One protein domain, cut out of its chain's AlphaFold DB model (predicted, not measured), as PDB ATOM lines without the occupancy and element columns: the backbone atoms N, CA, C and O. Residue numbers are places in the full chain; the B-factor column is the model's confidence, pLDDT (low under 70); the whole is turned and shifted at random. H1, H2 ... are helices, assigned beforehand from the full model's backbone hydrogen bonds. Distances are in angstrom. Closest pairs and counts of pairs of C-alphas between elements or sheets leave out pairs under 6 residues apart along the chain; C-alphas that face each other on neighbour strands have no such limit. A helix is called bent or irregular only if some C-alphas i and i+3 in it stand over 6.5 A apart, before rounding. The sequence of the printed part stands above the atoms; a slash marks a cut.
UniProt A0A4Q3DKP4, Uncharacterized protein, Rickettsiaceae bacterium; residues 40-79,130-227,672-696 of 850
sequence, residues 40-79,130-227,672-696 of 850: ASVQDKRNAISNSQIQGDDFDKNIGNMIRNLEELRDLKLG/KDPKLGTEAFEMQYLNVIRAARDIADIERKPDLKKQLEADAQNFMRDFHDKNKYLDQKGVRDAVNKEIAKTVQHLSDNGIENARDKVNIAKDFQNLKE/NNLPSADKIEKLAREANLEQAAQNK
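Overview. This is residues 40 to 79, 130 to 227 and 672 to 696 of the 850 residues of an uncharacterized protein of Rickettsiaceae bacterium (UniProt A0A4Q3DKP4). Five helices, H1 to H5, form an up-and-down bundle, with H3, H4 and H5 in a triangle and the hairpin of H1 and H2 along its side. H6 crosses H3 on the outside of the bundle, and H7 crosses H5, with residues 689 to 696 sticking out. The printed part has 163 residues with seven named helices, H1 to H7 in chain order, and no named strand; its class is all helix. It is compact, with a radius of gyration of the C-alphas of 15.6 A, and spans 45 by 35 by 30 A.

Along the chain. H1 is residues 42 to 51, beginning at C-alpha 42 at (-43.541, -22.267, 89.089). H2, residues 59 to 76, is 25.3 A long from first to last C-alpha. After a cut come H3, residues 137 to 156, 29.0 A; H4, residues 160 to 181, 31.1 A; and H5, residues 186 to 206, 30.1 A, ending at C-alpha 206 at (-46.771, -6.850, 124.851). H4 has a kink of 38 degrees near residue 175 and is irregular, with C-alphas 175 and 178 7.5 A apart. H6, residues 212 to 226, is only just irregular, with C-alphas 221 and 224 6.54 A apart. After a second cut, H7, residues 677 to 696, is 29.0 A long and ends at C-alpha 696 at (-67.125, -6.166, 112.422).

Arrangement. In the bundle, each helix runs against the one before it. H1 and H2 form a hairpin and touch, their closest C-alphas being those of Lys 45 and Leu 73, 6.5 A. H1 only just touches H4, with residues 174 to 175 of H4 alone and 3 pairs of C-alphas within 8 A, the closest Ser 50 and Arg 175, 5.7 A. H2 touches H3, closest at the C-alphas of Ile 67 and Met 141, 5.4 A. H3 and H4 form a hairpin at a shallow tilt of 8 degrees, closest at the C-alphas of Arg 151 and Lys 163, 5.5 A. H4 and H5 form another, closest at the C-alphas of Asn 181 and Val 189, 6.0 A. H3 touches H5 the same way at 11 degrees, a shallow tilt, closest at the C-alphas of Phe 139 and Arg 190, 6.4 A. H6 touches residues 145 to 153 of H3 about perpendicular, at 76 degrees, closest at the C-alphas of Ala 149 and Lys 220, 4.8 A. Residues 680 to 687 of H7 touch H5 about perpendicular, at 87 degrees, closest at the C-alphas of Ala 198 and Ile 680, 4.8 A. H1 and H7 are apart. Every O i to N i+4 pair is within hydrogen-bond range in H1, H2, H3 and H5; the counts are 16 of 18 in H4, 15 of 16 in H7 and 5 of 11 in H6, where 9 of 12 O i to N i+3 pairs are within range.

Size, cuts and confidence. The two C-alphas farthest apart are those of Gly 79 and Gly 208, 46.0 A. Residues 80 to 129 are not printed, with C-alphas 79 and 130 18.1 A apart across the cut; residues 228 to 671 are not printed either, with C-alphas 227 and 672 17.7 A apart. Of the links that are printed whole, H1 to H2 is short and the others are tight. The mean pLDDT of the printed part is 87.0; residue 40, residues 55 to 57, residues 130 to 134, residue 672 and residue 696 are under 70.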
ATOM      1  N   ALA A  40     -39.050 -26.599  86.167       69.50
ATOM      2  CA  ALA A  40     -40.182 -27.050  86.965       69.50
ATOM      3  C   ALA A  40     -41.341 -26.036  86.898       69.50
ATOM      4  O   ALA A  40     -41.129 -24.834  86.721       69.50
ATOM      5  N   SER A  41     -42.575 -26.503  87.101       79.62
ATOM      6  CA  SER A  41     -43.735 -25.612  87.201       79.62
ATOM      7  C   SER A  41     -43.578 -24.658  88.391       79.62
ATOM      8  O   SER A  41     -43.534 -25.069  89.555       79.62
ATOM      9  N   VAL A  42     -43.537 -23.354  88.094       82.25
ATOM     10  CA  VAL A  42     -43.541 -22.267  89.089       82.25
ATOM     11  C   VAL A  42     -44.753 -22.383  90.020       82.25
ATOM     12  O   VAL A  42     -44.636 -22.129  91.221       82.25
ATOM     13  N   GLN A  43     -45.906 -22.791  89.482       83.06
ATOM     14  CA  GLN A  43     -47.123 -22.962  90.269       83.06
ATOM     15  C   GLN A  43     -47.021 -24.177  91.194       83.06
ATOM     16  O   GLN A  43     -47.410 -24.075  92.352       83.06
ATOM     17  N   ASP A  44     -46.442 -25.289  90.741       84.25
ATOM     18  CA  ASP A  44     -46.333 -26.515  91.543       84.25
ATOM     19  C   ASP A  44     -45.344 -26.310  92.696       84.25
ATOM     20  O   ASP A  44     -45.625 -26.689  93.833       84.25
ATOM     21  N   LYS A  45     -44.225 -25.614  92.439       86.44
ATOM     22  CA  LYS A  45     -43.258 -25.215  93.474       86.44
ATOM     23  C   LYS A  45     -43.886 -24.259  94.500       86.44
ATOM     24  O   LYS A  45     -43.664 -24.441  95.696       86.44
ATOM     25  N   ARG A  46     -44.720 -23.293  94.078       89.44
ATOM     26  CA  ARG A  46     -45.495 -22.436  95.003       89.44
ATOM     27  C   ARG A  46     -46.564 -23.229  95.768       89.44
ATOM     28  O   ARG A  46     -46.695 -23.027  96.968       89.44
ATOM     29  N   ASN A  47     -47.272 -24.159  95.130       84.75
ATOM     30  CA  ASN A  47     -48.252 -25.020  95.800       84.75
ATOM     31  C   ASN A  47     -47.574 -25.886  96.879       84.75
ATOM     32  O   ASN A  47     -48.074 -25.978  97.995       84.75
ATOM     33  N   ALA A  48     -46.406 -26.466  96.582       85.81
ATOM     34  CA  ALA A  48     -45.608 -27.224  97.546       85.81
ATOM     35  C   ALA A  48     -45.153 -26.361  98.739       85.81
ATOM     36  O   ALA A  48     -45.225 -26.814  99.879       85.81
ATOM     37  N   ILE A  49     -44.749 -25.107  98.497       86.38
ATOM     38  CA  ILE A  49     -44.435 -24.107  99.535       86.38
ATOM     39  C   ILE A  49     -45.654 -23.815 100.418       86.38
ATOM     40  O   ILE A  49     -45.570 -23.967 101.633       86.38
ATOM     41  N   SER A  50     -46.801 -23.461  99.833       81.06
ATOM     42  CA  SER A  50     -48.020 -23.132 100.589       81.06
ATOM     43  C   SER A  50     -48.608 -24.331 101.349       81.06
ATOM     44  O   SER A  50     -49.241 -24.136 102.384       81.06
ATOM     45  N   ASN A  51     -48.364 -25.560 100.880       77.88
ATOM     46  CA  ASN A  51     -48.783 -26.795 101.551       77.88
ATOM     47  C   ASN A  51     -47.754 -27.340 102.566       77.88
ATOM     48  O   ASN A  51     -48.059 -28.296 103.280       77.88
ATOM     49  N   SER A  52     -46.545 -26.774 102.644       80.00
ATOM     50  CA  SER A  52     -45.506 -27.235 103.575       80.00
ATOM     51  C   SER A  52     -45.778 -26.742 105.000       80.00
ATOM     52  O   SER A  52     -45.801 -25.542 105.270       80.00
ATOM     53  N   GLN A  53     -45.965 -27.676 105.937       72.00
ATOM     54  CA  GLN A  53     -46.249 -27.362 107.339       72.00
ATOM     55  C   GLN A  53     -45.006 -26.838 108.070       72.00
ATOM     56  O   GLN A  53     -43.953 -27.471 108.073       72.00
ATOM     57  N   ILE A  54     -45.160 -25.707 108.763       74.50
ATOM     58  CA  ILE A  54     -44.151 -25.158 109.679       74.50
ATOM     59  C   ILE A  54     -44.563 -25.487 111.124       74.50
ATOM     60  O   ILE A  54     -45.004 -24.619 111.874       74.50
ATOM     61  N   GLN A  55     -44.509 -26.771 111.482       67.06
ATOM     62  CA  GLN A  55     -44.952 -27.301 112.782       67.06
ATOM     63  C   GLN A  55     -43.963 -28.339 113.340       67.06
ATOM     64  O   GLN A  55     -43.081 -28.813 112.620       67.06
ATOM     65  N   GLY A  56     -44.141 -28.699 114.615       67.50
ATOM     66  CA  GLY A  56     -43.365 -29.727 115.316       67.50
ATOM     67  C   GLY A  56     -42.010 -29.250 115.847       67.50
ATOM     68  O   GLY A  56     -41.598 -28.113 115.624       67.50
ATOM     69  N   ASP A  57     -41.310 -30.147 116.542       68.38
ATOM     70  CA  ASP A  57     -40.070 -29.846 117.279       68.38
ATOM     71  C   ASP A  57     -38.913 -29.355 116.381       68.38
ATOM     72  O   ASP A  57     -37.996 -28.682 116.844       68.38
ATOM     73  N   ASP A  58     -38.982 -29.638 115.076       82.94
ATOM     74  CA  ASP A  58     -37.977 -29.305 114.054       82.94
ATOM     75  C   ASP A  58     -38.268 -27.959 113.333       82.94
ATOM     76  O   ASP A  58     -37.864 -27.719 112.191       82.94
ATOM     77  N   PHE A  59     -39.023 -27.062 113.986       85.25
ATOM     78  CA  PHE A  59     -39.564 -25.823 113.404       85.25
ATOM     79  C   PHE A  59     -38.515 -24.920 112.723       85.25
ATOM     80  O   PHE A  59     -38.773 -24.394 111.640       85.25
ATOM     81  N   ASP A  60     -37.327 -24.733 113.311       84.69
ATOM     82  CA  ASP A  60     -36.293 -23.851 112.740       84.69
ATOM     83  C   ASP A  60     -35.742 -24.363 111.406       84.69
ATOM     84  O   ASP A  60     -35.506 -23.571 110.493       84.69
ATOM     85  N   LYS A  61     -35.583 -25.681 111.275       88.94
ATOM     86  CA  LYS A  61     -35.190 -26.354 110.032       88.94
ATOM     87  C   LYS A  61     -36.336 -26.344 109.024       88.94
ATOM     88  O   LYS A  61     -36.084 -26.173 107.833       88.94
ATOM     89  N   ASN A  62     -37.586 -26.445 109.483       90.62
ATOM     90  CA  ASN A  62     -38.764 -26.274 108.631       90.62
ATOM     91  C   ASN A  62     -38.845 -24.845 108.059       90.62
ATOM     92  O   ASN A  62     -39.092 -24.696 106.862       90.62
ATOM     93  N   ILE A  63     -38.517 -23.799 108.834       91.75
ATOM     94  CA  ILE A  63     -38.327 -22.448 108.275       91.75
ATOM     95  C   ILE A  63     -37.108 -22.378 107.344       91.75
ATOM     96  O   ILE A  63     -37.234 -21.819 106.257       91.75
ATOM     97  N   GLY A  64     -35.951 -22.939 107.705       91.69
ATOM     98  CA  GLY A  64     -34.768 -22.944 106.827       91.69
ATOM     99  C   GLY A  64     -35.061 -23.575 105.458       91.69
ATOM    100  O   GLY A  64     -34.712 -23.026 104.412       91.69
ATOM    101  N   ASN A  65     -35.806 -24.683 105.452       91.88
ATOM    102  CA  ASN A  65     -36.319 -25.331 104.245       91.88
ATOM    103  C   ASN A  65     -37.324 -24.448 103.494       91.88
ATOM    104  O   ASN A  65     -37.273 -24.387 102.267       91.88
ATOM    105  N   MET A  66     -38.216 -23.741 104.193       93.19
ATOM    106  CA  MET A  66     -39.151 -22.799 103.571       93.19
ATOM    107  C   MET A  66     -38.412 -21.644 102.875       93.19
ATOM    108  O   MET A  66     -38.721 -21.319 101.731       93.19
ATOM    109  N   ILE A  67     -37.388 -21.072 103.519       94.69
ATOM    110  CA  ILE A  67     -36.554 -20.000 102.954       94.69
ATOM    111  C   ILE A  67     -35.798 -20.502 101.714       94.69
ATOM    112  O   ILE A  67     -35.861 -19.848 100.676       94.69
ATOM    113  N   ARG A  68     -35.169 -21.687 101.769       94.31
ATOM    114  CA  ARG A  68     -34.545 -22.321 100.588       94.31
ATOM    115  C   ARG A  68     -35.531 -22.486  99.431       94.31
ATOM    116  O   ARG A  68     -35.256 -22.043  98.321       94.31
ATOM    117  N   ASN A  69     -36.713 -23.047  99.694       93.75
ATOM    118  CA  ASN A  69     -37.741 -23.230  98.667       93.75
ATOM    119  C   ASN A  69     -38.220 -21.894  98.061       93.75
ATOM    120  O   ASN A  69     -38.482 -21.840  96.860       93.75
ATOM    121  N   LEU A  70     -38.321 -20.821  98.856       94.81
ATOM    122  CA  LEU A  70     -38.656 -19.473  98.376       94.81
ATOM    123  C   LEU A  70     -37.536 -18.858  97.518       94.81
ATOM    124  O   LEU A  70     -37.833 -18.164  96.546       94.81
ATOM    125  N   GLU A  71     -36.266 -19.114  97.841       94.69
ATOM    126  CA  GLU A  71     -35.119 -18.687  97.028       94.69
ATOM    127  C   GLU A  71     -35.092 -19.412  95.675       94.69
ATOM    128  O   GLU A  71     -34.994 -18.760  94.633       94.69
ATOM    129  N   GLU A  72     -35.301 -20.730  95.679       92.69
ATOM    130  CA  GLU A  72     -35.445 -21.543  94.466       92.69
ATOM    131  C   GLU A  72     -36.656 -21.103  93.623       92.69
ATOM    132  O   GLU A  72     -36.539 -20.957  92.410       92.69
ATOM    133  N   LEU A  73     -37.813 -20.814  94.238       91.75
ATOM    134  CA  LEU A  73     -38.989 -20.282  93.531       91.75
ATOM    135  C   LEU A  73     -38.712 -18.902  92.906       91.75
ATOM    136  O   LEU A  73     -39.179 -18.621  91.801       91.75
ATOM    137  N   ARG A  74     -37.961 -18.036  93.600       91.38
ATOM    138  CA  ARG A  74     -37.562 -16.712  93.098       91.38
ATOM    139  C   ARG A  74     -36.655 -16.832  91.869       91.38
ATOM    140  O   ARG A  74     -36.861 -16.089  90.914       91.38
ATOM    141  N   ASP A  75     -35.680 -17.738  91.884       90.75
ATOM    142  CA  ASP A  75     -34.786 -17.974  90.743       90.75
ATOM    143  C   ASP A  75     -35.509 -18.677  89.578       90.75
ATOM    144  O   ASP A  75     -35.390 -18.241  88.430       90.75
ATOM    145  N   LEU A  76     -36.375 -19.656  89.862       88.06
ATOM    146  CA  LEU A  76     -37.199 -20.342  88.859       88.06
ATOM    147  C   LEU A  76     -38.100 -19.365  88.077       88.06
ATOM    148  O   LEU A  76     -38.208 -19.466  86.856       88.06
ATOM    149  N   LYS A  77     -38.679 -18.355  88.746       86.25
ATOM    150  CA  LYS A  77     -39.445 -17.263  88.101       86.25
ATOM    151  C   LYS A  77     -38.622 -16.370  87.168       86.25
ATOM    152  O   LYS A  77     -39.194 -15.675  86.326       86.25
ATOM    153  N   LEU A  78     -37.299 -16.352  87.320       84.44
ATOM    154  CA  LEU A  78     -36.390 -15.629  86.432       84.44
ATOM    155  C   LEU A  78     -35.957 -16.477  85.224       84.44
ATOM    156  O   LEU A  78     -35.424 -15.907  84.277       84.44
ATOM    157  N   GLY A  79     -36.224 -17.790  85.227       86.81
ATOM    158  CA  GLY A  79     -35.705 -18.754  84.248       86.81
ATOM    159  C   GLY A  79     -34.390 -19.418  84.678       86.81
ATOM    160  O   GLY A  79     -33.715 -20.024  83.851       86.81
ATOM    161  N   LYS A 130     -42.282  -1.372  88.197       39.12
ATOM    162  CA  LYS A 130     -42.982  -2.650  88.033       39.12
ATOM    163  C   LYS A 130     -42.044  -3.633  87.329       39.12
ATOM    164  O   LYS A 130     -42.014  -3.665  86.104       39.12
ATOM    165  N   ASP A 131     -41.294  -4.414  88.105       45.88
ATOM    166  CA  ASP A 131     -40.689  -5.675  87.643       45.88
ATOM    167  C   ASP A 131     -41.641  -6.826  88.025       45.88
ATOM    168  O   ASP A 131     -41.577  -7.310  89.157       45.88
ATOM    169  N   PRO A 132     -42.566  -7.245  87.138       38.28
ATOM    170  CA  PRO A 132     -43.541  -8.289  87.449       38.28
ATOM    171  C   PRO A 132     -42.933  -9.700  87.525       38.28
ATOM    172  O   PRO A 132     -43.660 -10.628  87.874       38.28
ATOM    173  N   LYS A 133     -41.637  -9.895  87.212       53.09
ATOM    174  CA  LYS A 133     -40.971 -11.197  87.406       53.09
ATOM    175  C   LYS A 133     -40.574 -11.426  88.875       53.09
ATOM    176  O   LYS A 133     -40.469 -12.574  89.300       53.09
ATOM    177  N   LEU A 134     -40.403 -10.365  89.673       62.72
ATOM    178  CA  LEU A 134     -40.158 -10.471  91.116       62.72
ATOM    179  C   LEU A 134     -41.476 -10.478  91.902       62.72
ATOM    180  O   LEU A 134     -42.176  -9.468  91.986       62.72
ATOM    181  N   GLY A 135     -41.788 -11.620  92.520       78.19
ATOM    182  CA  GLY A 135     -42.942 -11.775  93.405       78.19
ATOM    183  C   GLY A 135     -42.654 -11.411  94.865       78.19
ATOM    184  O   GLY A 135     -41.759 -10.625  95.186       78.19
ATOM    185  N   THR A 136     -43.440 -11.999  95.764       90.75
ATOM    186  CA  THR A 136     -43.398 -11.752  97.213       90.75
ATOM    187  C   THR A 136     -42.229 -12.444  97.926       90.75
ATOM    188  O   THR A 136     -41.901 -12.080  99.056       90.75
ATOM    189  N   GLU A 137     -41.557 -13.386  97.255       93.56
ATOM    190  CA  GLU A 137     -40.666 -14.380  97.870       93.56
ATOM    191  C   GLU A 137     -39.501 -13.756  98.658       93.56
ATOM    192  O   GLU A 137     -39.172 -14.206  99.753       93.56
ATOM    193  N   ALA A 138     -38.909 -12.672  98.142       93.31
ATOM    194  CA  ALA A 138     -37.815 -11.955  98.803       93.31
ATOM    195  C   ALA A 138     -38.211 -11.383 100.177       93.31
ATOM    196  O   ALA A 138     -37.381 -11.340 101.084       93.31
ATOM    197  N   PHE A 139     -39.468 -10.969 100.344       94.12
ATOM    198  CA  PHE A 139     -39.971 -10.392 101.591       94.12
ATOM    199  C   PHE A 139     -40.560 -11.459 102.525       94.12
ATOM    200  O   PHE A 139     -40.437 -11.325 103.740       94.12
ATOM    201  N   GLU A 140     -41.109 -12.551 101.981       95.50
ATOM    202  CA  GLU A 140     -41.463 -13.743 102.768       95.50
ATOM    203  C   GLU A 140     -40.229 -14.294 103.503       95.50
ATOM    204  O   GLU A 140     -40.274 -14.514 104.712       95.50
ATOM    205  N   MET A 141     -39.087 -14.400 102.812       95.88
ATOM    206  CA  MET A 141     -37.811 -14.796 103.422       95.88
ATOM    207  C   MET A 141     -37.331 -13.825 104.518       95.88
ATOM    208  O   MET A 141     -36.829 -14.270 105.550       95.88
ATOM    209  N   GLN A 142     -37.515 -12.510 104.336       95.38
ATOM    210  CA  GLN A 142     -37.173 -11.505 105.356       95.38
ATOM    211  C   GLN A 142     -38.040 -11.652 106.615       95.38
ATOM    212  O   GLN A 142     -37.515 -11.608 107.728       95.38
ATOM    213  N   TYR A 143     -39.350 -11.869 106.452       96.19
ATOM    214  CA  TYR A 143     -40.266 -12.077 107.576       96.19
ATOM    215  C   TYR A 143     -39.969 -13.372 108.338       96.19
ATOM    216  O   TYR A 143     -39.861 -13.362 109.562       96.19
ATOM    217  N   LEU A 144     -39.748 -14.479 107.622       95.62
ATOM    218  CA  LEU A 144     -39.367 -15.753 108.229       95.62
ATOM    219  C   LEU A 144     -38.058 -15.645 109.031       95.62
ATOM    220  O   LEU A 144     -37.953 -16.214 110.118       95.62
ATOM    221  N   ASN A 145     -37.085 -14.859 108.559       95.69
ATOM    222  CA  ASN A 145     -35.857 -14.599 109.312       95.69
ATOM    223  C   ASN A 145     -36.107 -13.776 110.598       95.69
ATOM    224  O   ASN A 145     -35.483 -14.027 111.631       95.69
ATOM    225  N   VAL A 146     -37.064 -12.839 110.567       96.06
ATOM    226  CA  VAL A 146     -37.527 -12.088 111.751       96.06
ATOM    227  C   VAL A 146     -38.267 -12.985 112.753       96.06
ATOM    228  O   VAL A 146     -38.050 -12.837 113.953       96.06
ATOM    229  N   ILE A 147     -39.066 -13.960 112.304       96.19
ATOM    230  CA  ILE A 147     -39.711 -14.942 113.196       96.19
ATOM    231  C   ILE A 147     -38.676 -15.765 113.973       96.19
ATOM    232  O   ILE A 147     -38.820 -15.948 115.182       96.19
ATOM    233  N   ARG A 148     -37.614 -16.245 113.317       94.69
ATOM    234  CA  ARG A 148     -36.559 -17.021 113.997       94.69
ATOM    235  C   ARG A 148     -35.815 -16.185 115.032       94.69
ATOM    236  O   ARG A 148     -35.614 -16.635 116.156       94.69
ATOM    237  N   ALA A 149     -35.504 -14.937 114.681       95.69
ATOM    238  CA  ALA A 149     -34.948 -13.951 115.600       95.69
ATOM    239  C   ALA A 149     -35.863 -13.703 116.816       95.69
ATOM    240  O   ALA A 149     -35.387 -13.634 117.947       95.69
ATOM    241  N   ALA A 150     -37.179 -13.617 116.600       96.62
ATOM    242  CA  ALA A 150     -38.172 -13.471 117.662       96.62
ATOM    243  C   ALA A 150     -38.282 -14.722 118.556       96.62
ATOM    244  O   ALA A 150     -38.464 -14.589 119.767       96.62
ATOM    245  N   ARG A 151     -38.119 -15.933 118.001       94.62
ATOM    246  CA  ARG A 151     -38.095 -17.183 118.784       94.62
ATOM    247  C   ARG A 151     -36.817 -17.327 119.618       94.62
ATOM    248  O   ARG A 151     -36.930 -17.697 120.780       94.62
ATOM    249  N   ASP A 152     -35.649 -16.925 119.107       93.44
ATOM    250  CA  ASP A 152     -34.419 -16.833 119.922       93.44
ATOM    251  C   ASP A 152     -34.587 -15.874 121.106       93.44
ATOM    252  O   ASP A 152     -34.143 -16.169 122.214       93.44
ATOM    253  N   ILE A 153     -35.257 -14.738 120.891       95.00
ATOM    254  CA  ILE A 153     -35.591 -13.787 121.957       95.00
ATOM    255  C   ILE A 153     -36.514 -14.443 122.985       95.00
ATOM    256  O   ILE A 153     -36.214 -14.399 124.174       95.00
ATOM    257  N   ALA A 154     -37.591 -15.102 122.551       93.94
ATOM    258  CA  ALA A 154     -38.486 -15.824 123.452       93.94
ATOM    259  C   ALA A 154     -37.760 -16.933 124.248       93.94
ATOM    260  O   ALA A 154     -38.060 -17.127 125.425       93.94
ATOM    261  N   ASP A 155     -36.773 -17.612 123.656       91.31
ATOM    262  CA  ASP A 155     -35.954 -18.637 124.321       91.31
ATOM    263  C   ASP A 155     -34.898 -18.069 125.287       91.31
ATOM    264  O   ASP A 155     -34.571 -18.717 126.281       91.31
ATOM    265  N   ILE A 156     -34.324 -16.893 125.013       91.12
ATOM    266  CA  ILE A 156     -33.394 -16.205 125.934       91.12
ATOM    267  C   ILE A 156     -34.169 -15.621 127.124       91.12
ATOM    268  O   ILE A 156     -33.747 -15.756 128.268       91.12
ATOM    269  N   GLU A 157     -35.337 -15.037 126.861       90.75
ATOM    270  CA  GLU A 157     -36.185 -14.332 127.834       90.75
ATOM    271  C   GLU A 157     -37.192 -15.269 128.545       90.75
ATOM    272  O   GLU A 157     -38.069 -14.820 129.287       90.75
ATOM    273  N   ARG A 158     -37.071 -16.586 128.316       89.88
ATOM    274  CA  ARG A 158     -37.848 -17.673 128.944       89.88
ATOM    275  C   ARG A 158     -39.378 -17.544 128.784       89.88
ATOM    276  O   ARG A 158     -40.130 -17.752 129.735       89.88
ATOM    277  N   LYS A 159     -39.851 -17.229 127.573       92.31
ATOM    278  CA  LYS A 159     -41.273 -17.064 127.202       92.31
ATOM    279  C   LYS A 159     -41.770 -18.211 126.285       92.31
ATOM    280  O   LYS A 159     -41.989 -17.987 125.093       92.31
ATOM    281  N   PRO A 160     -41.977 -19.443 126.791       88.94
ATOM    282  CA  PRO A 160     -42.303 -20.600 125.946       88.94
ATOM    283  C   PRO A 160     -43.653 -20.496 125.218       88.94
ATOM    284  O   PRO A 160     -43.799 -21.049 124.132       88.94
ATOM    285  N   ASP A 161     -44.641 -19.782 125.762       90.50
ATOM    286  CA  ASP A 161     -45.941 -19.617 125.095       90.50
ATOM    287  C   ASP A 161     -45.909 -18.551 123.987       90.50
ATOM    288  O   ASP A 161     -46.530 -18.730 122.940       90.50
ATOM    289  N   LEU A 162     -45.078 -17.513 124.144       92.75
ATOM    290  CA  LEU A 162     -44.763 -16.552 123.080       92.75
ATOM    291  C   LEU A 162     -44.086 -17.245 121.888       92.75
ATOM    292  O   LEU A 162     -44.370 -16.914 120.740       92.75
ATOM    293  N   LYS A 163     -43.246 -18.258 122.141       90.00
ATOM    294  CA  LYS A 163     -42.660 -19.093 121.083       90.00
ATOM    295  C   LYS A 163     -43.744 -19.769 120.234       90.00
ATOM    296  O   LYS A 163     -43.725 -19.618 119.018       90.00
ATOM    297  N   LYS A 164     -44.736 -20.412 120.866       88.44
ATOM    298  CA  LYS A 164     -45.887 -21.038 120.179       88.44
ATOM    299  C   LYS A 164     -46.719 -20.018 119.391       88.44
ATOM    300  O   LYS A 164     -47.182 -20.319 118.294       88.44
ATOM    301  N   GLN A 165     -46.898 -18.805 119.924       91.19
ATOM    302  CA  GLN A 165     -47.586 -17.721 119.214       91.19
ATOM    303  C   GLN A 165     -46.837 -17.327 117.930       91.19
ATOM    304  O   GLN A 165     -47.448 -17.265 116.867       91.19
ATOM    305  N   LEU A 166     -45.515 -17.148 117.998       94.06
ATOM    306  CA  LEU A 166     -44.673 -16.826 116.835       94.06
ATOM    307  C   LEU A 166     -44.680 -17.939 115.770       94.06
ATOM    308  O   LEU A 166     -44.571 -17.663 114.575       94.06
ATOM    309  N   GLU A 167     -44.835 -19.196 116.183       91.06
ATOM    310  CA  GLU A 167     -44.982 -20.338 115.272       91.06
ATOM    311  C   GLU A 167     -46.323 -20.295 114.521       91.06
ATOM    312  O   GLU A 167     -46.360 -20.532 113.311       91.06
ATOM    313  N   ALA A 168     -47.409 -19.917 115.203       90.00
ATOM    314  CA  ALA A 168     -48.714 -19.694 114.583       90.00
ATOM    315  C   ALA A 168     -48.732 -18.447 113.675       90.00
ATOM    316  O   ALA A 168     -49.298 -18.504 112.581       90.00
ATOM    317  N   ASP A 169     -48.084 -17.347 114.078       92.25
ATOM    318  CA  ASP A 169     -47.919 -16.138 113.256       92.25
ATOM    319  C   ASP A 169     -47.235 -16.481 111.917       92.25
ATOM    320  O   ASP A 169     -47.729 -16.112 110.848       92.25
ATOM    321  N   ALA A 170     -46.162 -17.281 111.947       93.56
ATOM    322  CA  ALA A 170     -45.438 -17.723 110.752       93.56
ATOM    323  C   ALA A 170     -46.277 -18.604 109.807       93.56
ATOM    324  O   ALA A 170     -46.237 -18.420 108.588       93.56
ATOM    325  N   GLN A 171     -47.056 -19.542 110.355       90.25
ATOM    326  CA  GLN A 171     -47.967 -20.389 109.574       90.25
ATOM    327  C   GLN A 171     -49.085 -19.562 108.923       90.25
ATOM    328  O   GLN A 171     -49.383 -19.735 107.741       90.25
ATOM    329  N   ASN A 172     -49.684 -18.635 109.679       90.81
ATOM    330  CA  ASN A 172     -50.716 -17.730 109.176       90.81
ATOM    331  C   ASN A 172     -50.174 -16.813 108.074       90.81
ATOM    332  O   ASN A 172     -50.838 -16.627 107.056       90.81
ATOM    333  N   PHE A 173     -48.958 -16.289 108.243       93.25
ATOM    334  CA  PHE A 173     -48.273 -15.504 107.225       93.25
ATOM    335  C   PHE A 173     -48.044 -16.316 105.941       93.25
ATOM    336  O   PHE A 173     -48.480 -15.891 104.876       93.25
ATOM    337  N   MET A 174     -47.421 -17.498 106.014       92.31
ATOM    338  CA  MET A 174     -47.063 -18.259 104.804       92.31
ATOM    339  C   MET A 174     -48.266 -18.808 104.027       92.31
ATOM    340  O   MET A 174     -48.184 -18.954 102.806       92.31
ATOM    341  N   ARG A 175     -49.391 -19.064 104.706       88.94
ATOM    342  CA  ARG A 175     -50.653 -19.462 104.070       88.94
ATOM    343  C   ARG A 175     -51.329 -18.304 103.325       88.94
ATOM    344  O   ARG A 175     -51.846 -18.505 102.234       88.94
ATOM    345  N   ASP A 176     -51.329 -17.103 103.906       89.69
ATOM    346  CA  ASP A 176     -52.167 -15.986 103.445       89.69
ATOM    347  C   ASP A 176     -51.408 -14.895 102.662       89.69
ATOM    348  O   ASP A 176     -52.008 -14.184 101.851       89.69
ATOM    349  N   PHE A 177     -50.120 -14.675 102.950       93.19
ATOM    350  CA  PHE A 177     -49.424 -13.445 102.553       93.19
ATOM    351  C   PHE A 177     -49.241 -13.335 101.039       93.19
ATOM    352  O   PHE A 177     -49.445 -12.252 100.486       93.19
ATOM    353  N   HIS A 178     -48.898 -14.434 100.361       91.00
ATOM    354  CA  HIS A 178     -48.694 -14.427  98.913       91.00
ATOM    355  C   HIS A 178     -49.953 -13.961  98.172       91.00
ATOM    356  O   HIS A 178     -49.907 -12.970  97.445       91.00
ATOM    357  N   ASP A 179     -51.094 -14.615  98.392       89.50
ATOM    358  CA  ASP A 179     -52.312 -14.337  97.627       89.50
ATOM    359  C   ASP A 179     -52.890 -12.944  97.889       89.50
ATOM    360  O   ASP A 179     -53.411 -12.318  96.964       89.50
ATOM    361  N   LYS A 180     -52.714 -12.413  99.106       91.44
ATOM    362  CA  LYS A 180     -53.096 -11.037  99.459       91.44
ATOM    363  C   LYS A 180     -52.204  -9.971  98.806       91.44
ATOM    364  O   LYS A 180     -52.666  -8.851  98.610       91.44
ATOM    365  N   ASN A 181     -50.951 -10.290  98.463       90.88
ATOM    366  CA  ASN A 181     -49.946  -9.295  98.054       90.88
ATOM    367  C   ASN A 181     -49.362  -9.489  96.641       90.88
ATOM    368  O   ASN A 181     -48.720  -8.574  96.131       90.88
ATOM    369  N   LYS A 182     -49.605 -10.618  95.960       86.31
ATOM    370  CA  LYS A 182     -49.020 -10.960  94.642       86.31
ATOM    371  C   LYS A 182     -49.367 -10.015  93.481       86.31
ATOM    372  O   LYS A 182     -48.744 -10.105  92.428       86.31
ATOM    373  N   TYR A 183     -50.340  -9.122  93.664       85.12
ATOM    374  CA  TYR A 183     -50.731  -8.095  92.688       85.12
ATOM    375  C   TYR A 183     -50.206  -6.686  93.024       85.12
ATOM    376  O   TYR A 183     -50.421  -5.750  92.250       85.12
ATOM    377  N   LEU A 184     -49.525  -6.518  94.163       85.19
ATOM    378  CA  LEU A 184     -48.844  -5.276  94.527       85.19
ATOM    379  C   LEU A 184     -47.501  -5.161  93.793       85.19
ATOM    380  O   LEU A 184     -46.907  -6.154  93.379       85.19
ATOM    381  N   ASP A 185     -46.985  -3.938  93.667       83.50
ATOM    382  CA  ASP A 185     -45.578  -3.747  93.317       83.50
ATOM    383  C   ASP A 185     -44.650  -4.052  94.509       83.50
ATOM    384  O   ASP A 185     -45.073  -4.158  95.662       83.50
ATOM    385  N   GLN A 186     -43.350  -4.166  94.228       85.19
ATOM    386  CA  GLN A 186     -42.310  -4.501  95.206       85.19
ATOM    387  C   GLN A 186     -42.271  -3.563  96.433       85.19
ATOM    388  O   GLN A 186     -41.834  -3.975  97.506       85.19
ATOM    389  N   LYS A 187     -42.727  -2.308  96.312       85.44
ATOM    390  CA  LYS A 187     -42.816  -1.358  97.431       85.44
ATOM    391  C   LYS A 187     -44.071  -1.617  98.263       85.44
ATOM    392  O   LYS A 187     -43.966  -1.637  99.486       85.44
ATOM    393  N   GLY A 188     -45.209  -1.885  97.622       88.44
ATOM    394  CA  GLY A 188     -46.426  -2.347  98.294       88.44
ATOM    395  C   GLY A 188     -46.194  -3.629  99.100       88.44
ATOM    396  O   GLY A 188     -46.519  -3.665 100.283       88.44
ATOM    397  N   VAL A 189     -45.537  -4.638  98.513       90.25
ATOM    398  CA  VAL A 189     -45.185  -5.883  99.224       90.25
ATOM    399  C   VAL A 189     -44.239  -5.620 100.402       90.25
ATOM    400  O   VAL A 189     -44.476  -6.125 101.500       90.25
ATOM    401  N   ARG A 190     -43.193  -4.800 100.217       89.69
ATOM    402  CA  ARG A 190     -42.287  -4.402 101.309       89.69
ATOM    403  C   ARG A 190     -43.049  -3.728 102.449       89.69
ATOM    404  O   ARG A 190     -42.784  -4.002 103.616       89.69
ATOM    405  N   ASP A 191     -43.966  -2.821 102.132       89.94
ATOM    406  CA  ASP A 191     -44.703  -2.064 103.142       89.94
ATOM    407  C   ASP A 191     -45.790  -2.913 103.829       89.94
ATOM    408  O   ASP A 191     -46.062  -2.690 105.009       89.94
ATOM    409  N   ALA A 192     -46.288  -3.968 103.173       91.88
ATOM    410  CA  ALA A 192     -47.071  -5.028 103.806       91.88
ATOM    411  C   ALA A 192     -46.225  -5.904 104.754       91.88
ATOM    412  O   ALA A 192     -46.603  -6.073 105.910       91.88
ATOM    413  N   VAL A 193     -45.042  -6.389 104.347       93.69
ATOM    414  CA  VAL A 193     -44.143  -7.124 105.267       93.69
ATOM    415  C   VAL A 193     -43.689  -6.250 106.439       93.69
ATOM    416  O   VAL A 193     -43.605  -6.738 107.561       93.69
ATOM    417  N   ASN A 194     -43.493  -4.943 106.240       92.56
ATOM    418  CA  ASN A 194     -43.222  -4.013 107.339       92.56
ATOM    419  C   ASN A 194     -44.356  -3.964 108.384       92.56
ATOM    420  O   ASN A 194     -44.052  -3.765 109.559       92.56
ATOM    421  N   LYS A 195     -45.632  -4.156 108.000       91.81
ATOM    422  CA  LYS A 195     -46.741  -4.297 108.965       91.81
ATOM    423  C   LYS A 195     -46.622  -5.590 109.767       91.81
ATOM    424  O   LYS A 195     -46.734  -5.549 110.985       91.81
ATOM    425  N   GLU A 196     -46.360  -6.716 109.110       94.19
ATOM    426  CA  GLU A 196     -46.236  -8.015 109.786       94.19
ATOM    427  C   GLU A 196     -45.017  -8.048 110.728       94.19
ATOM    428  O   GLU A 196     -45.134  -8.474 111.874       94.19
ATOM    429  N   ILE A 197     -43.877  -7.481 110.311       94.50
ATOM    430  CA  ILE A 197     -42.706  -7.250 111.177       94.50
ATOM    431  C   ILE A 197     -43.072  -6.360 112.377       94.50
ATOM    432  O   ILE A 197     -42.655  -6.645 113.501       94.50
ATOM    433  N   ALA A 198     -43.852  -5.292 112.165       92.81
ATOM    434  CA  ALA A 198     -44.282  -4.408 113.247       92.81
ATOM    435  C   ALA A 198     -45.191  -5.129 114.259       92.81
ATOM    436  O   ALA A 198     -44.964  -4.982 115.459       92.81
ATOM    437  N   LYS A 199     -46.139  -5.966 113.802       92.62
ATOM    438  CA  LYS A 199     -46.927  -6.850 114.683       92.62
ATOM    439  C   LYS A 199     -46.025  -7.768 115.497       92.62
ATOM    440  O   LYS A 199     -46.174  -7.821 116.707       92.62
ATOM    441  N   THR A 200     -45.053  -8.438 114.873       94.94
ATOM    442  CA  THR A 200     -44.136  -9.349 115.577       94.94
ATOM    443  C   THR A 200     -43.334  -8.629 116.671       94.94
ATOM    444  O   THR A 200     -43.221  -9.136 117.785       94.94
ATOM    445  N   VAL A 201     -42.829  -7.418 116.408       94.81
ATOM    446  CA  VAL A 201     -42.139  -6.602 117.428       94.81
ATOM    447  C   VAL A 201     -43.099  -6.130 118.532       94.81
ATOM    448  O   VAL A 201     -42.705  -6.084 119.701       94.81
ATOM    449  N   GLN A 202     -44.357  -5.832 118.196       91.00
ATOM    450  CA  GLN A 202     -45.388  -5.500 119.180       91.00
ATOM    451  C   GLN A 202     -45.749  -6.719 120.049       91.00
ATOM    452  O   GLN A 202     -45.704  -6.603 121.266       91.00
ATOM    453  N   HIS A 203     -45.966  -7.905 119.464       92.44
ATOM    454  CA  HIS A 203     -46.241  -9.160 120.184       92.44
ATOM    455  C   HIS A 203     -45.142  -9.490 121.208       92.44
ATOM    456  O   HIS A 203     -45.447  -9.887 122.334       92.44
ATOM    457  N   LEU A 204     -43.867  -9.287 120.850       95.44
ATOM    458  CA  LEU A 204     -42.751  -9.394 121.797       95.44
ATOM    459  C   LEU A 204     -42.878  -8.364 122.939       95.44
ATOM    460  O   LEU A 204     -42.768  -8.723 124.111       95.44
ATOM    461  N   SER A 205     -43.130  -7.097 122.609       93.94
ATOM    462  CA  SER A 205     -43.217  -6.000 123.588       93.94
ATOM    463  C   SER A 205     -44.383  -6.187 124.568       93.94
ATOM    464  O   SER A 205     -44.192  -6.062 125.776       93.94
ATOM    465  N   ASP A 206     -45.556  -6.581 124.068       92.44
ATOM    466  CA  ASP A 206     -46.771  -6.850 124.851       92.44
ATOM    467  C   ASP A 206     -46.591  -8.044 125.809       92.44
ATOM    468  O   ASP A 206     -47.179  -8.081 126.888       92.44
ATOM    469  N   ASN A 207     -45.718  -8.996 125.459       94.50
ATOM    470  CA  ASN A 207     -45.311 -10.105 126.328       94.50
ATOM    471  C   ASN A 207     -44.163  -9.741 127.299       94.50
ATOM    472  O   ASN A 207     -43.609 -10.615 127.981       94.50
ATOM    473  N   GLY A 208     -43.809  -8.456 127.397       93.38
ATOM    474  CA  GLY A 208     -42.822  -7.922 128.335       93.38
ATOM    475  C   GLY A 208     -41.369  -8.024 127.868       93.38
ATOM    476  O   GLY A 208     -40.477  -8.064 128.712       93.38
ATOM    477  N   ILE A 209     -41.103  -8.102 126.559       94.12
ATOM    478  CA  ILE A 209     -39.734  -8.025 126.034       94.12
ATOM    479  C   ILE A 209     -39.318  -6.558 125.869       94.12
ATOM    480  O   ILE A 209     -39.643  -5.904 124.877       94.12
ATOM    481  N   GLU A 210     -38.528  -6.052 126.813       92.75
ATOM    482  CA  GLU A 210     -37.912  -4.726 126.695       92.75
ATOM    483  C   GLU A 210     -37.017  -4.620 125.452       92.75
ATOM    484  O   GLU A 210     -36.278  -5.555 125.122       92.75
ATOM    485  N   ASN A 211     -37.045  -3.459 124.788       91.94
ATOM    486  CA  ASN A 211     -36.242  -3.145 123.599       91.94
ATOM    487  C   ASN A 211     -36.369  -4.180 122.458       91.94
ATOM    488  O   ASN A 211     -35.427  -4.383 121.686       91.94
ATOM    489  N   ALA A 212     -37.541  -4.822 122.328       94.75
ATOM    490  CA  ALA A 212     -37.811  -5.900 121.371       94.75
ATOM    491  C   ALA A 212     -37.352  -5.594 119.935       94.75
ATOM    492  O   ALA A 212     -36.744  -6.452 119.299       94.75
ATOM    493  N   ARG A 213     -37.577  -4.367 119.441       94.06
ATOM    494  CA  ARG A 213     -37.117  -3.915 118.115       94.06
ATOM    495  C   ARG A 213     -35.626  -4.177 117.913       94.06
ATOM    496  O   ARG A 213     -35.228  -4.772 116.915       94.06
ATOM    497  N   ASP A 214     -34.807  -3.703 118.840       91.81
ATOM    498  CA  ASP A 214     -33.360  -3.693 118.666       91.81
ATOM    499  C   ASP A 214     -32.783  -5.086 118.938       91.81
ATOM    500  O   ASP A 214     -31.893  -5.527 118.209       91.81
ATOM    501  N   LYS A 215     -33.390  -5.841 119.870       94.69
ATOM    502  CA  LYS A 215     -33.136  -7.278 120.043       94.69
ATOM    503  C   LYS A 215     -33.391  -8.053 118.742       94.69
ATOM    504  O   LYS A 215     -32.497  -8.766 118.293       94.69
ATOM    505  N   VAL A 216     -34.541  -7.865 118.078       95.62
ATOM    506  CA  VAL A 216     -34.844  -8.498 116.772       95.62
ATOM    507  C   VAL A 216     -33.849  -8.051 115.703       95.62
ATOM    508  O   VAL A 216     -33.370  -8.882 114.930       95.62
ATOM    509  N   ASN A 217     -33.502  -6.760 115.666       91.88
ATOM    510  CA  ASN A 217     -32.590  -6.214 114.662       91.88
ATOM    511  C   ASN A 217     -31.176  -6.809 114.748       91.88
ATOM    512  O   ASN A 217     -30.508  -6.866 113.721       91.88
ATOM    513  N   ILE A 218     -30.739  -7.253 115.930       91.62
ATOM    514  CA  ILE A 218     -29.460  -7.950 116.126       91.62
ATOM    515  C   ILE A 218     -29.627  -9.464 115.918       91.62
ATOM    516  O   ILE A 218     -28.863 -10.078 115.174       91.62
ATOM    517  N   ALA A 219     -30.649 -10.074 116.527       95.12
ATOM    518  CA  ALA A 219     -30.879 -11.519 116.475       95.12
ATOM    519  C   ALA A 219     -31.057 -12.048 115.042       95.12
ATOM    520  O   ALA A 219     -30.554 -13.126 114.726       95.12
ATOM    521  N   LYS A 220     -31.693 -11.278 114.145       93.81
ATOM    522  CA  LYS A 220     -31.876 -11.652 112.729       93.81
ATOM    523  C   LYS A 220     -30.563 -11.877 111.965       93.81
ATOM    524  O   LYS A 220     -30.568 -12.609 110.980       93.81
ATOM    525  N   ASP A 221     -29.461 -11.269 112.407       91.31
ATOM    526  CA  ASP A 221     -28.172 -11.319 111.708       91.31
ATOM    527  C   ASP A 221     -27.285 -12.487 112.178       91.31
ATOM    528  O   ASP A 221     -26.346 -12.866 111.479       91.31
ATOM    529  N   PHE A 222     -27.629 -13.120 113.308       94.50
ATOM    530  CA  PHE A 222     -27.064 -14.407 113.734       94.50
ATOM    531  C   PHE A 222     -27.704 -15.608 113.016       94.50
ATOM    532  O   PHE A 222     -27.079 -16.659 112.926       94.50
ATOM    533  N   GLN A 223     -28.918 -15.481 112.464       93.69
ATOM    534  CA  GLN A 223     -29.660 -16.629 111.909       93.69
ATOM    535  C   GLN A 223     -28.961 -17.308 110.716       93.69
ATOM    536  O   GLN A 223     -29.161 -18.499 110.498       93.69
ATOM    537  N   ASN A 224     -28.091 -16.596 109.991       90.69
ATOM    538  CA  ASN A 224     -27.276 -17.160 108.905       90.69
ATOM    539  C   ASN A 224     -26.310 -18.265 109.391       90.69
ATOM    540  O   ASN A 224     -25.841 -19.064 108.585       90.69
ATOM    541  N   LEU A 225     -25.995 -18.297 110.693       93.94
ATOM    542  CA  LEU A 225     -25.118 -19.283 111.339       93.94
ATOM    543  C   LEU A 225     -25.862 -20.578 111.721       93.94
ATOM    544  O   LEU A 225     -25.238 -21.545 112.139       93.94
ATOM    545  N   LYS A 226     -27.195 -20.606 111.576       92.06
ATOM    546  CA  LYS A 226     -28.040 -21.798 111.765       92.06
ATOM    547  C   LYS A 226     -28.319 -22.545 110.457       92.06
ATOM    548  O   LYS A 226     -29.162 -23.440 110.432       92.06
ATOM    549  N   GLU A 227     -27.705 -22.121 109.356       90.50
ATOM    550  CA  GLU A 227     -28.071 -22.546 108.009       90.50
ATOM    551  C   GLU A 227     -26.889 -23.105 107.241       90.50
ATOM    552  O   GLU A 227     -25.767 -22.617 107.337       90.50
ATOM    553  N   ASN A 672     -33.615  -5.155 104.925       68.56
ATOM    554  CA  ASN A 672     -32.768  -5.544 106.065       68.56
ATOM    555  C   ASN A 672     -32.966  -4.646 107.305       68.56
ATOM    556  O   ASN A 672     -32.659  -5.062 108.420       68.56
ATOM    557  N   ASN A 673     -33.416  -3.403 107.122       75.44
ATOM    558  CA  ASN A 673     -33.583  -2.455 108.218       75.44
ATOM    559  C   ASN A 673     -35.020  -2.517 108.750       75.44
ATOM    560  O   ASN A 673     -35.949  -2.159 108.026       75.44
ATOM    561  N   LEU A 674     -35.201  -2.878 110.027       83.25
ATOM    562  CA  LEU A 674     -36.516  -2.774 110.670       83.25
ATOM    563  C   LEU A 674     -37.008  -1.309 110.665       83.25
ATOM    564  O   LEU A 674     -36.186  -0.398 110.846       83.25
ATOM    565  N   PRO A 675     -38.328  -1.053 110.543       82.31
ATOM    566  CA  PRO A 675     -38.901   0.288 110.696       82.31
ATOM    567  C   PRO A 675     -38.443   0.987 111.995       82.31
ATOM    568  O   PRO A 675     -38.069   0.321 112.961       82.31
ATOM    569  N   SER A 676     -38.436   2.327 112.043       83.06
ATOM    570  CA  SER A 676     -38.167   3.076 113.290       83.06
ATOM    571  C   SER A 676     -39.229   2.774 114.354       83.06
ATOM    572  O   SER A 676     -40.323   2.344 113.999       83.06
ATOM    573  N   ALA A 677     -38.935   3.002 115.640       80.88
ATOM    574  CA  ALA A 677     -39.870   2.721 116.737       80.88
ATOM    575  C   ALA A 677     -41.252   3.369 116.507       80.88
ATOM    576  O   ALA A 677     -42.256   2.665 116.448       80.88
ATOM    577  N   ASP A 678     -41.289   4.671 116.221       79.62
ATOM    578  CA  ASP A 678     -42.510   5.424 115.893       79.62
ATOM    579  C   ASP A 678     -43.238   4.879 114.646       79.62
ATOM    580  O   ASP A 678     -44.468   4.922 114.564       79.62
ATOM    581  N   LYS A 679     -42.505   4.316 113.670       83.75
ATOM    582  CA  LYS A 679     -43.111   3.654 112.503       83.75
ATOM    583  C   LYS A 679     -43.642   2.256 112.847       83.75
ATOM    584  O   LYS A 679     -44.666   1.880 112.288       83.75
ATOM    585  N   ILE A 680     -42.999   1.505 113.745       82.56
ATOM    586  CA  ILE A 680     -43.518   0.226 114.263       82.56
ATOM    587  C   ILE A 680     -44.824   0.476 115.014       82.56
ATOM    588  O   ILE A 680     -45.835  -0.124 114.661       82.56
ATOM    589  N   GLU A 681     -44.834   1.413 115.965       80.81
ATOM    590  CA  GLU A 681     -46.033   1.755 116.732       80.81
ATOM    591  C   GLU A 681     -47.179   2.196 115.805       80.81
ATOM    592  O   GLU A 681     -48.307   1.711 115.925       80.81
ATOM    593  N   LYS A 682     -46.892   3.064 114.826       87.25
ATOM    594  CA  LYS A 682     -47.882   3.473 113.825       87.25
ATOM    595  C   LYS A 682     -48.431   2.282 113.026       87.25
ATOM    596  O   LYS A 682     -49.648   2.152 112.917       87.25
ATOM    597  N   LEU A 683     -47.567   1.425 112.475       86.69
ATOM    598  CA  LEU A 683     -47.989   0.283 111.653       86.69
ATOM    599  C   LEU A 683     -48.763  -0.769 112.463       86.69
ATOM    600  O   LEU A 683     -49.717  -1.343 111.944       86.69
ATOM    601  N   ALA A 684     -48.397  -0.994 113.728       79.62
ATOM    602  CA  ALA A 684     -49.126  -1.880 114.634       79.62
ATOM    603  C   ALA A 684     -50.530  -1.330 114.948       79.62
ATOM    604  O   ALA A 684     -51.517  -2.060 114.853       79.62
ATOM    605  N   ARG A 685     -50.654  -0.022 115.229       81.44
ATOM    606  CA  ARG A 685     -51.956   0.647 115.407       81.44
ATOM    607  C   ARG A 685     -52.828   0.551 114.147       81.44
ATOM    608  O   ARG A 685     -54.011   0.240 114.260       81.44
ATOM    609  N   GLU A 686     -52.261   0.781 112.960       84.25
ATOM    610  CA  GLU A 686     -52.967   0.635 111.674       84.25
ATOM    611  C   GLU A 686     -53.453  -0.807 111.450       84.25
ATOM    612  O   GLU A 686     -54.625  -1.019 111.138       84.25
ATOM    613  N   ALA A 687     -52.598  -1.806 111.684       76.56
ATOM    614  CA  ALA A 687     -52.951  -3.215 111.517       76.56
ATOM    615  C   ALA A 687     -54.043  -3.686 112.501       76.56
ATOM    616  O   ALA A 687     -54.958  -4.413 112.109       76.56
ATOM    617  N   ASN A 688     -53.996  -3.232 113.757       78.50
ATOM    618  CA  ASN A 688     -55.012  -3.562 114.760       78.50
ATOM    619  C   ASN A 688     -56.382  -2.951 114.411       78.50
ATOM    620  O   ASN A 688     -57.417  -3.569 114.661       78.50
ATOM    621  N   LEU A 689     -56.407  -1.766 113.788       81.06
ATOM    622  CA  LEU A 689     -57.637  -1.152 113.272       81.06
ATOM    623  C   LEU A 689     -58.197  -1.911 112.059       81.06
ATOM    624  O   LEU A 689     -59.407  -2.122 111.989       81.06
ATOM    625  N   GLU A 690     -57.340  -2.370 111.142       79.44
ATOM    626  CA  GLU A 690     -57.738  -3.203 109.995       79.44
ATOM    627  C   GLU A 690     -58.358  -4.536 110.452       79.44
ATOM    628  O   GLU A 690     -59.432  -4.917 109.982       79.44
ATOM    629  N   GLN A 691     -57.755  -5.207 111.439       74.75
ATOM    630  CA  GLN A 691     -58.301  -6.436 112.025       74.75
ATOM    631  C   GLN A 691     -59.619  -6.185 112.785       74.75
ATOM    632  O   GLN A 691     -60.571  -6.960 112.668       74.75
ATOM    633  N   ALA A 692     -59.722  -5.072 113.520       75.88
ATOM    634  CA  ALA A 692     -60.950  -4.679 114.215       75.88
ATOM    635  C   ALA A 692     -62.093  -4.260 113.268       75.88
ATOM    636  O   ALA A 692     -63.256  -4.301 113.676       75.88
ATOM    637  N   ALA A 693     -61.790  -3.864 112.027       75.81
ATOM    638  CA  ALA A 693     -62.782  -3.640 110.976       75.81
ATOM    639  C   ALA A 693     -63.274  -4.971 110.381       75.81
ATOM    640  O   ALA A 693     -64.477  -5.222 110.369       75.81
ATOM    641  N   GLN A 694     -62.359  -5.873 110.006       70.50
ATOM    642  CA  GLN A 694     -62.702  -7.203 109.474       70.50
ATOM    643  C   GLN A 694     -63.569  -8.016 110.457       70.50
ATOM    644  O   GLN A 694     -64.558  -8.632 110.061       70.50
ATOM    645  N   ASN A 695     -63.278  -7.929 111.759       70.12
ATOM    646  CA  ASN A 695     -64.073  -8.561 112.820       70.12
ATOM    647  C   ASN A 695     -65.468  -7.929 113.044       70.12
ATOM    648  O   ASN A 695     -66.260  -8.475 113.811       70.12
ATOM    649  N   LYS A 696     -65.784  -6.787 112.413       68.69
ATOM    650  CA  LYS A 696     -67.125  -6.166 112.422       68.69
ATOM    651  C   LYS A 696     -67.934  -6.457 111.158       68.69
ATOM    652  O   LYS A 696     -69.158  -6.375 111.214       68.69
TER     653      LYS A 696